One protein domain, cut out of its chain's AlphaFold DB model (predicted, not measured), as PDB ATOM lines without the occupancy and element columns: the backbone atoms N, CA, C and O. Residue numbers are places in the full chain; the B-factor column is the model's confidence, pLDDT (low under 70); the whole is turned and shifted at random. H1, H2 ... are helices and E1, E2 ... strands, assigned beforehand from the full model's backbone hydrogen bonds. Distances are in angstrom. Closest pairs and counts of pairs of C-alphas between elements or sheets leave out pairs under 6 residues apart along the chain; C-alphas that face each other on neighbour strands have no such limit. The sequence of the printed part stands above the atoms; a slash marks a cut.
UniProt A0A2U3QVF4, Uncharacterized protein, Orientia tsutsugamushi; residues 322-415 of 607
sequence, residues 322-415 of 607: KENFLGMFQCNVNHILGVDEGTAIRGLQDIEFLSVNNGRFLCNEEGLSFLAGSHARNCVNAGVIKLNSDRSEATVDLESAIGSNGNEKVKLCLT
ATOM      1  N   LYS A 322     191.648 -37.387  64.783       84.88
ATOM      2  CA  LYS A 322     192.882 -36.609  64.873       84.88
ATOM      3  C   LYS A 322     193.857 -37.161  65.905       84.88
ATOM      4  O   LYS A 322     195.048 -37.253  65.619       84.88
ATOM      5  N   GLU A 323     193.380 -37.534  67.085       88.06
ATOM      6  CA  GLU A 323     194.214 -38.127  68.139       88.06
ATOM      7  C   GLU A 323     194.687 -39.538  67.771       88.06
ATOM      8  O   GLU A 323     195.837 -39.907  68.035       88.06
ATOM      9  N   ASN A 324     193.825 -40.318  67.111       88.00
ATOM     10  CA  ASN A 324     194.195 -41.606  66.536       88.00
ATOM     11  C   ASN A 324     195.302 -41.436  65.498       88.00
ATOM     12  O   ASN A 324     196.369 -42.038  65.639       88.00
ATOM     13  N   PHE A 325     195.079 -40.555  64.519       88.56
ATOM     14  CA  PHE A 325     196.047 -40.246  63.476       88.56
ATOM     15  C   PHE A 325     197.396 -39.799  64.046       88.56
ATOM     16  O   PHE A 325     198.424 -40.343  63.656       88.56
ATOM     17  N   LEU A 326     197.411 -38.843  64.983       89.81
ATOM     18  CA  LEU A 326     198.656 -38.300  65.531       89.81
ATOM     19  C   LEU A 326     199.475 -39.358  66.268       89.81
ATOM     20  O   LEU A 326     200.687 -39.423  66.072       89.81
ATOM     21  N   GLY A 327     198.846 -40.217  67.072       89.94
ATOM     22  CA  GLY A 327     199.617 -41.272  67.728       89.94
ATOM     23  C   GLY A 327     199.997 -42.416  66.787       89.94
ATOM     24  O   GLY A 327     201.066 -42.986  66.963       89.94
ATOM     25  N   MET A 328     199.207 -42.728  65.748       91.38
ATOM     26  CA  MET A 328     199.664 -43.641  64.688       91.38
ATOM     27  C   MET A 328     200.881 -43.061  63.963       91.38
ATOM     28  O   MET A 328     201.853 -43.775  63.730       91.38
ATOM     29  N   PHE A 329     200.853 -41.769  63.630       92.31
ATOM     30  CA  PHE A 329     201.964 -41.070  62.990       92.31
ATOM     31  C   PHE A 329     203.220 -41.125  63.866       92.31
ATOM     32  O   PHE A 329     204.278 -41.514  63.377       92.31
ATOM     33  N   GLN A 330     203.087 -40.828  65.163       93.19
ATOM     34  CA  GLN A 330     204.190 -40.899  66.120       93.19
ATOM     35  C   GLN A 330     204.814 -42.296  66.188       93.19
ATOM     36  O   GLN A 330     206.025 -42.427  66.018       93.19
ATOM     37  N   CYS A 331     203.997 -43.338  66.374       91.62
ATOM     38  CA  CYS A 331     204.504 -44.709  66.442       91.62
ATOM     39  C   CYS A 331     205.235 -45.107  65.152       91.62
ATOM     40  O   CYS A 331     206.313 -45.688  65.225       91.62
ATOM     41  N   ASN A 332     204.705 -44.743  63.977       92.19
ATOM     42  CA  ASN A 332     205.364 -45.023  62.697       92.19
ATOM     43  C   ASN A 332     206.709 -44.294  62.562       92.19
ATOM     44  O   ASN A 332     207.688 -44.906  62.148       92.19
ATOM     45  N   VAL A 333     206.785 -43.007  62.914       93.50
ATOM     46  CA  VAL A 333     208.044 -42.243  62.880       93.50
ATOM     47  C   VAL A 333     209.094 -42.883  63.785       93.50
ATOM     48  O   VAL A 333     210.216 -43.122  63.342       93.50
ATOM     49  N   ASN A 334     208.733 -43.179  65.036       92.50
ATOM     50  CA  ASN A 334     209.662 -43.759  66.004       92.50
ATOM     51  C   ASN A 334     210.149 -45.133  65.555       92.50
ATOM     52  O   ASN A 334     211.345 -45.399  65.612       92.50
ATOM     53  N   HIS A 335     209.254 -45.959  65.017       90.38
ATOM     54  CA  HIS A 335     209.611 -47.256  64.463       90.38
ATOM     55  C   HIS A 335     210.602 -47.149  63.300       90.38
ATOM     56  O   HIS A 335     211.609 -47.852  63.289       90.38
ATOM     57  N   ILE A 336     210.368 -46.231  62.352       90.31
ATOM     58  CA  ILE A 336     211.289 -45.991  61.227       90.31
ATOM     59  C   ILE A 336     212.664 -45.531  61.736       90.31
ATOM     60  O   ILE A 336     213.690 -45.925  61.185       90.31
ATOM     61  N   LEU A 337     212.695 -44.701  62.781       90.56
ATOM     62  CA  LEU A 337     213.929 -44.155  63.353       90.56
ATOM     63  C   LEU A 337     214.597 -45.066  64.399       90.56
ATOM     64  O   LEU A 337     215.690 -44.739  64.861       90.56
ATOM     65  N   GLY A 338     213.984 -46.196  64.764       89.06
ATOM     66  CA  GLY A 338     214.505 -47.123  65.775       89.06
ATOM     67  C   GLY A 338     214.431 -46.603  67.217       89.06
ATOM     68  O   GLY A 338     215.262 -46.977  68.042       89.06
ATOM     69  N   VAL A 339     213.463 -45.733  67.514       91.06
ATOM     70  CA  VAL A 339     213.164 -45.196  68.853       91.06
ATOM     71  C   VAL A 339     211.982 -45.959  69.454       91.06
ATOM     72  O   VAL A 339     211.162 -46.509  68.720       91.06
ATOM     73  N   ASP A 340     211.863 -45.977  70.785       87.31
ATOM     74  CA  ASP A 340     210.678 -46.522  71.452       87.31
ATOM     75  C   ASP A 340     209.387 -45.878  70.911       87.31
ATOM     76  O   ASP A 340     209.259 -44.652  70.844       87.31
ATOM     77  N   GLU A 341     208.425 -46.717  70.521       85.69
ATOM     78  CA  GLU A 341     207.231 -46.315  69.770       85.69
ATOM     79  C   GLU A 341     206.334 -45.331  70.539       85.69
ATOM     80  O   GLU A 341     205.608 -44.550  69.917       85.69
ATOM     81  N   GLY A 342     206.413 -45.311  71.876       84.00
ATOM     82  CA  GLY A 342     205.672 -44.398  72.746       84.00
ATOM     83  C   GLY A 342     206.317 -43.020  72.930       84.00
ATOM     84  O   GLY A 342     205.666 -42.111  73.451       84.00
ATOM     85  N   THR A 343     207.564 -42.833  72.490       89.31
ATOM     86  CA  THR A 343     208.333 -41.598  72.706       89.31
ATOM     87  C   THR A 343     207.712 -40.402  71.982       89.31
ATOM     88  O   THR A 343     207.386 -40.473  70.798       89.31
ATOM     89  N   ALA A 344     207.539 -39.279  72.677       91.69
ATOM     90  CA  ALA A 344     207.000 -38.070  72.061       91.69
ATOM     91  C   ALA A 344     207.973 -37.493  71.018       91.69
ATOM     92  O   ALA A 344     209.173 -37.404  71.266       91.69
ATOM     93  N   ILE A 345     207.454 -37.049  69.869       92.12
ATOM     94  CA  ILE A 345     208.264 -36.330  68.874       92.12
ATOM     95  C   ILE A 345     208.386 -34.868  69.295       92.12
ATOM     96  O   ILE A 345     207.389 -34.139  69.384       92.12
ATOM     97  N   ARG A 346     209.617 -34.405  69.494       90.69
ATOM     98  CA  ARG A 346     209.890 -33.006  69.820       90.69
ATOM     99  C   ARG A 346     209.623 -32.109  68.609       90.69
ATOM    100  O   ARG A 346     210.115 -32.373  67.517       90.69
ATOM    101  N   GLY A 347     208.859 -31.030  68.799       86.81
ATOM    102  CA  GLY A 347     208.539 -30.082  67.720       86.81
ATOM    103  C   GLY A 347     207.367 -30.501  66.826       86.81
ATOM    104  O   GLY A 347     207.117 -29.861  65.811       86.81
ATOM    105  N   LEU A 348     206.612 -31.551  67.177       88.12
ATOM    106  CA  LEU A 348     205.503 -32.045  66.346       88.12
ATOM    107  C   LEU A 348     204.429 -30.976  66.051       88.12
ATOM    108  O   LEU A 348     203.781 -31.021  65.008       88.12
ATOM    109  N   GLN A 349     204.264 -29.986  66.934       86.00
ATOM    110  CA  GLN A 349     203.361 -28.843  66.742       86.00
ATOM    111  C   GLN A 349     203.715 -27.946  65.540       86.00
ATOM    112  O   GLN A 349     202.874 -27.150  65.103       86.00
ATOM    113  N   ASP A 350     204.932 -28.082  65.012       85.12
ATOM    114  CA  ASP A 350     205.427 -27.361  63.840       85.12
ATOM    115  C   ASP A 350     205.013 -28.053  62.524       85.12
ATOM    116  O   ASP A 350     205.330 -27.581  61.433       85.12
ATOM    117  N   ILE A 351     204.256 -29.154  62.604       86.31
ATOM    118  CA  ILE A 351     203.658 -29.850  61.462       86.31
ATOM    119  C   ILE A 351     202.129 -29.733  61.529       86.31
ATOM    120  O   ILE A 351     201.477 -30.078  62.514       86.31
ATOM    121  N   GLU A 352     201.537 -29.254  60.443       85.06
ATOM    122  CA  GLU A 352     200.103 -29.127  60.242       85.06
ATOM    123  C   GLU A 352     199.594 -30.170  59.243       85.06
ATOM    124  O   GLU A 352     199.973 -30.194  58.073       85.06
ATOM    125  N   PHE A 353     198.673 -31.020  59.692       83.38
ATOM    126  CA  PHE A 353     198.046 -32.051  58.868       83.38
ATOM    127  C   PHE A 353     196.695 -31.552  58.334       83.38
ATOM    128  O   PHE A 353     195.677 -31.626  59.025       83.38
ATOM    129  N   LEU A 354     196.668 -31.047  57.097       72.88
ATOM    130  CA  LEU A 354     195.476 -30.428  56.489       72.88
ATOM    131  C   LEU A 354     194.331 -31.425  56.260       72.88
ATOM    132  O   LEU A 354     193.154 -31.078  56.295       72.88
ATOM    133  N   SER A 355     194.676 -32.681  56.010       63.38
ATOM    134  CA  SER A 355     193.746 -33.701  55.528       63.38
ATOM    135  C   SER A 355     192.864 -34.307  56.615       63.38
ATOM    136  O   SER A 355     191.765 -34.765  56.324       63.38
ATOM    137  N   VAL A 356     193.345 -34.291  57.857       59.31
ATOM    138  CA  VAL A 356     192.642 -34.823  59.034       59.31
ATOM    139  C   VAL A 356     191.564 -33.842  59.509       59.31
ATOM    140  O   VAL A 356     190.580 -34.243  60.118       59.31
ATOM    141  N   ASN A 357     191.711 -32.556  59.173       48.88
ATOM    142  CA  ASN A 357     190.792 -31.500  59.595       48.88
ATOM    143  C   ASN A 357     189.624 -31.267  58.611       48.88
ATOM    144  O   ASN A 357     188.658 -30.612  58.984       48.88
ATOM    145  N   ASN A 358     189.697 -31.788  57.376       50.34
ATOM    146  CA  ASN A 358     188.772 -31.443  56.280       50.34
ATOM    147  C   ASN A 358     187.859 -32.598  55.811       50.34
ATOM    148  O   ASN A 358     187.257 -32.491  54.746       50.34
ATOM    149  N   GLY A 359     187.770 -33.704  56.563       48.44
ATOM    150  CA  GLY A 359     186.773 -34.763  56.324       48.44
ATOM    151  C   GLY A 359     186.880 -35.490  54.976       48.44
ATOM    152  O   GLY A 359     185.861 -35.841  54.390       48.44
ATOM    153  N   ARG A 360     188.092 -35.697  54.440       51.97
ATOM    154  CA  ARG A 360     188.283 -36.446  53.181       51.97
ATOM    155  C   ARG A 360     188.044 -37.955  53.361       51.97
ATOM    156  O   ARG A 360     188.264 -38.503  54.429       51.97
ATOM    157  N   PHE A 361     187.738 -38.649  52.263       57.16
ATOM    158  CA  PHE A 361     187.429 -40.090  52.128       57.16
ATOM    159  C   PHE A 361     188.303 -41.125  52.857       57.16
ATOM    160  O   PHE A 361     187.909 -42.281  52.973       57.16
ATOM    161  N   LEU A 362     189.484 -40.741  53.336       59.03
ATOM    162  CA  LEU A 362     190.443 -41.613  54.020       59.03
ATOM    163  C   LEU A 362     190.370 -41.483  55.557       59.03
ATOM    164  O   LEU A 362     191.348 -41.766  56.241       59.03
ATOM    165  N   CYS A 363     189.238 -41.032  56.106       62.38
ATOM    166  CA  CYS A 363     189.035 -40.831  57.549       62.38
ATOM    167  C   CYS A 363     188.590 -42.088  58.326       62.38
ATOM    168  O   CYS A 363     188.339 -41.993  59.519       62.38
ATOM    169  N   ASN A 364     188.484 -43.262  57.694       74.31
ATOM    170  CA  ASN A 364     188.269 -44.517  58.427       74.31
ATOM    171  C   ASN A 364     189.592 -45.054  59.016       74.31
ATOM    172  O   ASN A 364     190.666 -44.597  58.639       74.31
ATOM    173  N   GLU A 365     189.529 -46.037  59.920       80.88
ATOM    174  CA  GLU A 365     190.709 -46.610  60.598       80.88
ATOM    175  C   GLU A 365     191.843 -46.995  59.629       80.88
ATOM    176  O   GLU A 365     192.986 -46.571  59.806       80.88
ATOM    177  N   GLU A 366     191.530 -47.745  58.569       81.56
ATOM    178  CA  GLU A 366     192.518 -48.174  57.571       81.56
ATOM    179  C   GLU A 366     193.105 -46.991  56.786       81.56
ATOM    180  O   GLU A 366     194.310 -46.951  56.525       81.56
ATOM    181  N   GLY A 367     192.273 -46.005  56.439       82.31
ATOM    182  CA  GLY A 367     192.682 -44.772  55.776       82.31
ATOM    183  C   GLY A 367     193.604 -43.925  56.646       82.31
ATOM    184  O   GLY A 367     194.667 -43.509  56.185       82.31
ATOM    185  N   LEU A 368     193.259 -43.734  57.922       83.44
ATOM    186  CA  LEU A 368     194.081 -42.999  58.882       83.44
ATOM    187  C   LEU A 368     195.429 -43.687  59.093       83.44
ATOM    188  O   LEU A 368     196.458 -43.013  59.050       83.44
ATOM    189  N   SER A 369     195.437 -45.014  59.248       86.88
ATOM    190  CA  SER A 369     196.670 -45.793  59.385       86.88
ATOM    191  C   SER A 369     197.556 -45.681  58.143       86.88
ATOM    192  O   SER A 369     198.759 -45.445  58.263       86.88
ATOM    193  N   PHE A 370     196.976 -45.816  56.945       87.69
ATOM    194  CA  PHE A 370     197.703 -45.649  55.686       87.69
ATOM    195  C   PHE A 370     198.343 -44.260  55.595       87.69
ATOM    196  O   PHE A 370     199.534 -44.135  55.315       87.69
ATOM    197  N   LEU A 371     197.571 -43.212  55.880       87.75
ATOM    198  CA  LEU A 371     198.040 -41.833  55.812       87.75
ATOM    199  C   LEU A 371     199.115 -41.523  56.850       87.75
ATOM    200  O   LEU A 371     200.089 -40.846  56.524       87.75
ATOM    201  N   ALA A 372     198.947 -42.007  58.079       89.62
ATOM    202  CA  ALA A 372     199.923 -41.841  59.145       89.62
ATOM    203  C   ALA A 372     201.265 -42.481  58.767       89.62
ATOM    204  O   ALA A 372     202.299 -41.822  58.867       89.62
ATOM    205  N   GLY A 373     201.244 -43.719  58.259       90.44
ATOM    206  CA  GLY A 373     202.444 -44.408  57.784       90.44
ATOM    207  C   GLY A 373     203.103 -43.696  56.600       90.44
ATOM    208  O   GLY A 373     204.311 -43.463  56.610       90.44
ATOM    209  N   SER A 374     202.317 -43.281  55.605       89.69
ATOM    210  CA  SER A 374     202.831 -42.567  54.432       89.69
ATOM    211  C   SER A 374     203.461 -41.217  54.787       89.69
ATOM    212  O   SER A 374     204.552 -40.907  54.312       89.69
ATOM    213  N   HIS A 375     202.823 -40.420  55.653       90.12
ATOM    214  CA  HIS A 375     203.400 -39.149  56.108       90.12
ATOM    215  C   HIS A 375     204.639 -39.347  56.967       90.12
ATOM    216  O   HIS A 375     205.602 -38.607  56.794       90.12
ATOM    217  N   ALA A 376     204.648 -40.345  57.854       92.12
ATOM    218  CA  ALA A 376     205.816 -40.661  58.671       92.12
ATOM    219  C   ALA A 376     207.033 -40.970  57.789       92.12
ATOM    220  O   ALA A 376     208.075 -40.326  57.926       92.12
ATOM    221  N   ARG A 377     206.870 -41.877  56.814       91.19
ATOM    222  CA  ARG A 377     207.919 -42.214  55.840       91.19
ATOM    223  C   ARG A 377     208.397 -40.991  55.073       91.19
ATOM    224  O   ARG A 377     209.598 -40.775  54.959       91.19
ATOM    225  N   ASN A 378     207.482 -40.167  54.578       89.75
ATOM    226  CA  ASN A 378     207.867 -39.004  53.792       89.75
ATOM    227  C   ASN A 378     208.578 -37.926  54.627       89.75
ATOM    228  O   ASN A 378     209.545 -37.341  54.149       89.75
ATOM    229  N   CYS A 379     208.149 -37.671  55.866       90.75
ATOM    230  CA  CYS A 379     208.819 -36.726  56.761       90.75
ATOM    231  C   CYS A 379     210.230 -37.189  57.145       90.75
ATOM    232  O   CYS A 379     211.148 -36.366  57.177       90.75
ATOM    233  N   VAL A 380     210.410 -38.488  57.401       91.56
ATOM    234  CA  VAL A 380     211.731 -39.066  57.683       91.56
ATOM    235  C   VAL A 380     212.611 -39.038  56.434       91.56
ATOM    236  O   VAL A 380     213.735 -38.542  56.491       91.56
ATOM    237  N   ASN A 381     212.093 -39.475  55.282       88.50
ATOM    238  CA  ASN A 381     212.836 -39.469  54.021       88.50
ATOM    239  C   ASN A 381     213.263 -38.060  53.617       88.50
ATOM    240  O   ASN A 381     214.381 -37.891  53.150       88.50
ATOM    241  N   ALA A 382     212.414 -37.052  53.829       85.56
ATOM    242  CA  ALA A 382     212.737 -35.651  53.573       85.56
ATOM    243  C   ALA A 382     213.787 -35.074  54.541       85.56
ATOM    244  O   ALA A 382     214.275 -33.972  54.318       85.56
ATOM    245  N   GLY A 383     214.120 -35.776  55.630       87.38
ATOM    246  CA  GLY A 383     214.990 -35.264  56.689       87.38
ATOM    247  C   GLY A 383     214.342 -34.173  57.549       87.38
ATOM    248  O   GLY A 383     215.046 -33.481  58.280       87.38
ATOM    249  N   VAL A 384     213.016 -34.016  57.468       88.62
ATOM    250  CA  VAL A 384     212.238 -33.085  58.301       88.62
ATOM    251  C   VAL A 384     212.174 -33.586  59.738       88.62
ATOM    252  O   VAL A 384     212.293 -32.796  60.673       88.62
ATOM    253  N   ILE A 385     211.974 -34.894  59.908       92.12
ATOM    254  CA  ILE A 385     212.030 -35.555  61.208       92.12
ATOM    255  C   ILE A 385     213.242 -36.470  61.218       92.12
ATOM    256  O   ILE A 385     213.407 -37.307  60.330       92.12
ATOM    257  N   LYS A 386     214.082 -36.313  62.235       92.81
ATOM    258  CA  LYS A 386     215.291 -37.115  62.418       92.81
ATOM    259  C   LYS A 386     215.547 -37.369  63.895       92.81
ATOM    260  O   LYS A 386     214.898 -36.786  64.759       92.81
ATOM    261  N   LEU A 387     216.511 -38.232  64.176       92.62
ATOM    262  CA  LEU A 387     217.013 -38.427  65.530       92.62
ATOM    263  C   LEU A 387     217.705 -37.156  66.038       92.62
ATOM    264  O   LEU A 387     218.427 -36.486  65.290       92.62
ATOM    265  N   ASN A 388     217.506 -36.847  67.315       88.75
ATOM    266  CA  ASN A 388     218.290 -35.841  68.018       88.75
ATOM    267  C   ASN A 388     219.767 -36.287  68.172       88.75
ATOM    268  O   ASN A 388     220.161 -37.394  67.793       88.75
ATOM    269  N   SER A 389     220.618 -35.413  68.718       85.69
ATOM    270  CA  SER A 389     222.070 -35.645  68.780       85.69
ATOM    271  C   SER A 389     222.483 -36.876  69.592       85.69
ATOM    272  O   SER A 389     223.498 -37.491  69.273       85.69
ATOM    273  N   ASP A 390     221.715 -37.241  70.620       87.62
ATOM    274  CA  ASP A 390     221.975 -38.420  71.457       87.62
ATOM    275  C   ASP A 390     221.244 -39.689  70.968       87.62
ATOM    276  O   ASP A 390     221.424 -40.759  71.549       87.62
ATOM    277  N   ARG A 391     220.485 -39.590  69.865       86.19
ATOM    278  CA  ARG A 391     219.685 -40.664  69.254       86.19
ATOM    279  C   ARG A 391     218.621 -41.270  70.175       86.19
ATOM    280  O   ARG A 391     218.200 -42.401  69.941       86.19
ATOM    281  N   SER A 392     218.185 -40.540  71.200       86.25
ATOM    282  CA  SER A 392     217.166 -41.006  72.147       86.25
ATOM    283  C   SER A 392     215.740 -40.621  71.759       86.25
ATOM    284  O   SER A 392     214.807 -41.320  72.144       86.25
ATOM    285  N   GLU A 393     215.554 -39.549  70.985       91.75
ATOM    286  CA  GLU A 393     214.225 -39.067  70.597       91.75
ATOM    287  C   GLU A 393     214.186 -38.584  69.140       91.75
ATOM    288  O   GLU A 393     215.189 -38.142  68.566       91.75
ATOM    289  N   ALA A 394     213.000 -38.645  68.537       94.06
ATOM    290  CA  ALA A 394     212.734 -38.040  67.240       94.06
ATOM    291  C   ALA A 394     212.422 -36.543  67.403       94.06
ATOM    292  O   ALA A 394     211.617 -36.146  68.247       94.06
ATOM    293  N   THR A 395     213.027 -35.705  66.563       92.62
ATOM    294  CA  THR A 395     212.837 -34.252  66.562       92.62
ATOM    295  C   THR A 395     212.502 -33.744  65.166       92.62
ATOM    296  O   THR A 395     213.073 -34.194  64.168       92.62
ATOM    297  N   VAL A 396     211.591 -32.776  65.097       89.00
ATOM    298  CA  VAL A 396     211.368 -31.959  63.901       89.00
ATOM    299  C   VAL A 396     212.518 -30.955  63.797       89.00
ATOM    300  O   VAL A 396     212.778 -30.222  64.749       89.00
ATOM    301  N   ASP A 397     213.220 -30.928  62.665       85.62
ATOM    302  CA  ASP A 397     214.337 -30.009  62.414       85.62
ATOM    303  C   ASP A 397     214.101 -29.184  61.144       85.62
ATOM    304  O   ASP A 397     214.646 -29.452  60.068       85.62
ATOM    305  N   LEU A 398     213.265 -28.152  61.280       78.12
ATOM    306  CA  LEU A 398     212.954 -27.221  60.191       78.12
ATOM    307  C   LEU A 398     214.147 -26.339  59.806       78.12
ATOM    308  O   LEU A 398     214.268 -25.933  58.649       78.12
ATOM    309  N   GLU A 399     215.048 -26.053  60.744       76.06
ATOM    310  CA  GLU A 399     216.222 -25.220  60.488       76.06
ATOM    311  C   GLU A 399     217.185 -25.941  59.543       76.06
ATOM    312  O   GLU A 399     217.561 -25.404  58.496       76.06
ATOM    313  N   SER A 400     217.523 -27.195  59.846       74.62
ATOM    314  CA  SER A 400     218.351 -28.039  58.988       74.62
ATOM    315  C   SER A 400     217.647 -28.377  57.675       74.62
ATOM    316  O   SER A 400     218.277 -28.265  56.622       74.62
ATOM    317  N   ALA A 401     216.352 -28.689  57.702       68.81
ATOM    318  CA  ALA A 401     215.617 -29.095  56.508       68.81
ATOM    319  C   ALA A 401     215.319 -27.935  55.536       68.81
ATOM    320  O   ALA A 401     215.387 -28.119  54.324       68.81
ATOM    321  N   ILE A 402     214.986 -26.743  56.045       70.12
ATOM    322  CA  ILE A 402     214.357 -25.665  55.252       70.12
ATOM    323  C   ILE A 402     215.049 -24.302  55.439       70.12
ATOM    324  O   ILE A 402     214.780 -23.355  54.698       70.12
ATOM    325  N   GLY A 403     215.971 -24.179  56.401       65.25
ATOM    326  CA  GLY A 403     216.653 -22.913  56.690       65.25
ATOM    327  C   GLY A 403     215.752 -21.895  57.394       65.25
ATOM    328  O   GLY A 403     215.917 -20.690  57.204       65.25
ATOM    329  N   SER A 404     214.762 -22.356  58.166       64.56
ATOM    330  CA  SER A 404     213.993 -21.474  59.047       64.56
ATOM    331  C   SER A 404     214.880 -20.962  60.180       64.56
ATOM    332  O   SER A 404     215.569 -21.754  60.818       64.56
ATOM    333  N   ASN A 405     214.819 -19.667  60.486       62.22
ATOM    334  CA  ASN A 405     215.490 -19.134  61.671       62.22
ATOM    335  C   ASN A 405     214.700 -19.552  62.920       62.22
ATOM    336  O   ASN A 405     213.472 -19.476  62.898       62.22
ATOM    337  N   GLY A 406     215.369 -19.898  64.027       56.28
ATOM    338  CA  GLY A 406     214.723 -20.386  65.264       56.28
ATOM    339  C   GLY A 406     213.664 -19.465  65.905       56.28
ATOM    340  O   GLY A 406     212.942 -19.892  66.799       56.28
ATOM    341  N   ASN A 407     213.529 -18.220  65.432       54.94
ATOM    342  CA  ASN A 407     212.517 -17.254  65.876       54.94
ATOM    343  C   ASN A 407     211.269 -17.186  64.970       54.94
ATOM    344  O   ASN A 407     210.309 -16.486  65.299       54.94
ATOM    345  N   GLU A 408     211.260 -17.862  63.818       62.25
ATOM    346  CA  GLU A 408     210.117 -17.870  62.904       62.25
ATOM    347  C   GLU A 408     209.121 -18.960  63.325       62.25
ATOM    348  O   GLU A 408     209.428 -20.148  63.297       62.25
ATOM    349  N   LYS A 409     207.892 -18.574  63.698       64.25
ATOM    350  CA  LYS A 409     206.796 -19.538  63.887       64.25
ATOM    351  C   LYS A 409     206.347 -20.045  62.525       64.25
ATOM    352  O   LYS A 409     205.487 -19.421  61.897       64.25
ATOM    353  N   VAL A 410     206.916 -21.154  62.073       67.88
ATOM    354  CA  VAL A 410     206.552 -21.743  60.786       67.88
ATOM    355  C   VAL A 410     206.014 -23.146  60.948       67.88
ATOM    356  O   VAL A 410     206.493 -23.908  61.776       67.88
ATOM    357  N   LYS A 411     204.989 -23.456  60.155       75.69
ATOM    358  CA  LYS A 411     204.373 -24.774  60.112       75.69
ATOM    359  C   LYS A 411     204.563 -25.400  58.743       75.69
ATOM    360  O   LYS A 411     204.335 -24.742  57.730       75.69
ATOM    361  N   LEU A 412     204.947 -26.668  58.742       77.88
ATOM    362  CA  LEU A 412     204.952 -27.525  57.566       77.88
ATOM    363  C   LEU A 412     203.552 -28.057  57.297       77.88
ATOM    364  O   LEU A 412     202.950 -28.649  58.185       77.88
ATOM    365  N   CYS A 413     203.047 -27.901  56.076       77.00
ATOM    366  CA  CYS A 413     201.694 -28.337  55.737       77.00
ATOM    367  C   CYS A 413     201.718 -29.667  54.976       77.00
ATOM    368  O   CYS A 413     202.181 -29.738  53.838       77.00
ATOM    369  N   LEU A 414     201.151 -30.713  55.574       79.75
ATOM    370  CA  LEU A 414     201.005 -32.033  54.964       79.75
ATOM    371  C   LEU A 414     199.589 -32.219  54.411       79.75
ATOM    372  O   LEU A 414     198.591 -32.011  55.108       79.75
ATOM    373  N   THR A 415     199.498 -32.637  53.147       75.31
ATOM    374  CA  THR A 415     198.240 -32.867  52.423       75.31
ATOM    375  C   THR A 415     198.209 -34.250  51.774       75.31
ATOM    376  O   THR A 415     199.244 -34.811  51.420       75.31
TER     377      THR A 415
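AT A GLANCE: This is residues 322 to 415 of the 607 residues of an uncharacterized protein of Orientia tsutsugamushi (UniProt A0A2U3QVF4). Two long helices, H1 and H3, pack together at a slant and run the same way, with the small hairpin E2-E3 at their last residues. A second two-stranded sheet, E1 and E4, lies across from the helix pair, with short H2 following E1 and short H4 far out beyond E3. The printed part has 94 residues, four named helices and four named strands in the order H1 E1 H2 H3 E2 E3 H4 E4; E1-E4 is parallel, E2-E3 antiparallel, the class mixed. It is compact, with a radius of gyration of the C-alphas of 13.0 A and spans of 36 by 29 by 20 A.

HOW THE PARTS SIT: E2, residues 385 to 387, and E3, residues 394 to 396, form an antiparallel hairpin at 139 degrees; N 395 and O 386 are 2.8 A apart, within hydrogen-bond range. The closest C-alphas of E2 and H3, residues 365 to 381, are Ile 385 and Cys 379, 5.6 A apart. H1, residues 322 to 337, touches H3 at a steep tilt of 42 degrees, the same way; their closest C-alphas, Phe 329 and Ala 372, are 4.4 A apart. E1, residues 351 to 353, is parallel to E4, residues 412 to 414, at 25 degrees, with N 352 and O 412 within hydrogen-bond range at 2.7 A. H2, residues 354 to 357, only just touches H1, with 3 pairs of C-alphas within 8 A, made by residues 322 to 325 of H1 alone; the closest are Lys 322 and Val 356, 6.1 A. H4, residues 398 to 402, touches no helix. Every O i to N i+4 pair is within hydrogen-bond range in H1, H3 and H4; H2 is too short for one.

IN THESE COORDINATES: H3 is 24.2 A long and H1 22.4 A. H1 begins with C-alpha 322 at (192.882, -36.609, 64.873), and E4 ends with C-alpha 414 at (201.005, -32.033, 54.964).

THE WHOLE: The C-alphas farthest apart, Phe 361 and Asp 390, are 39.6 A apart. The printed part has no cut, and the link from H1 to E1 is long. The model's pLDDT is under 70 at residues 355 to 363, 401 and 403 to 410.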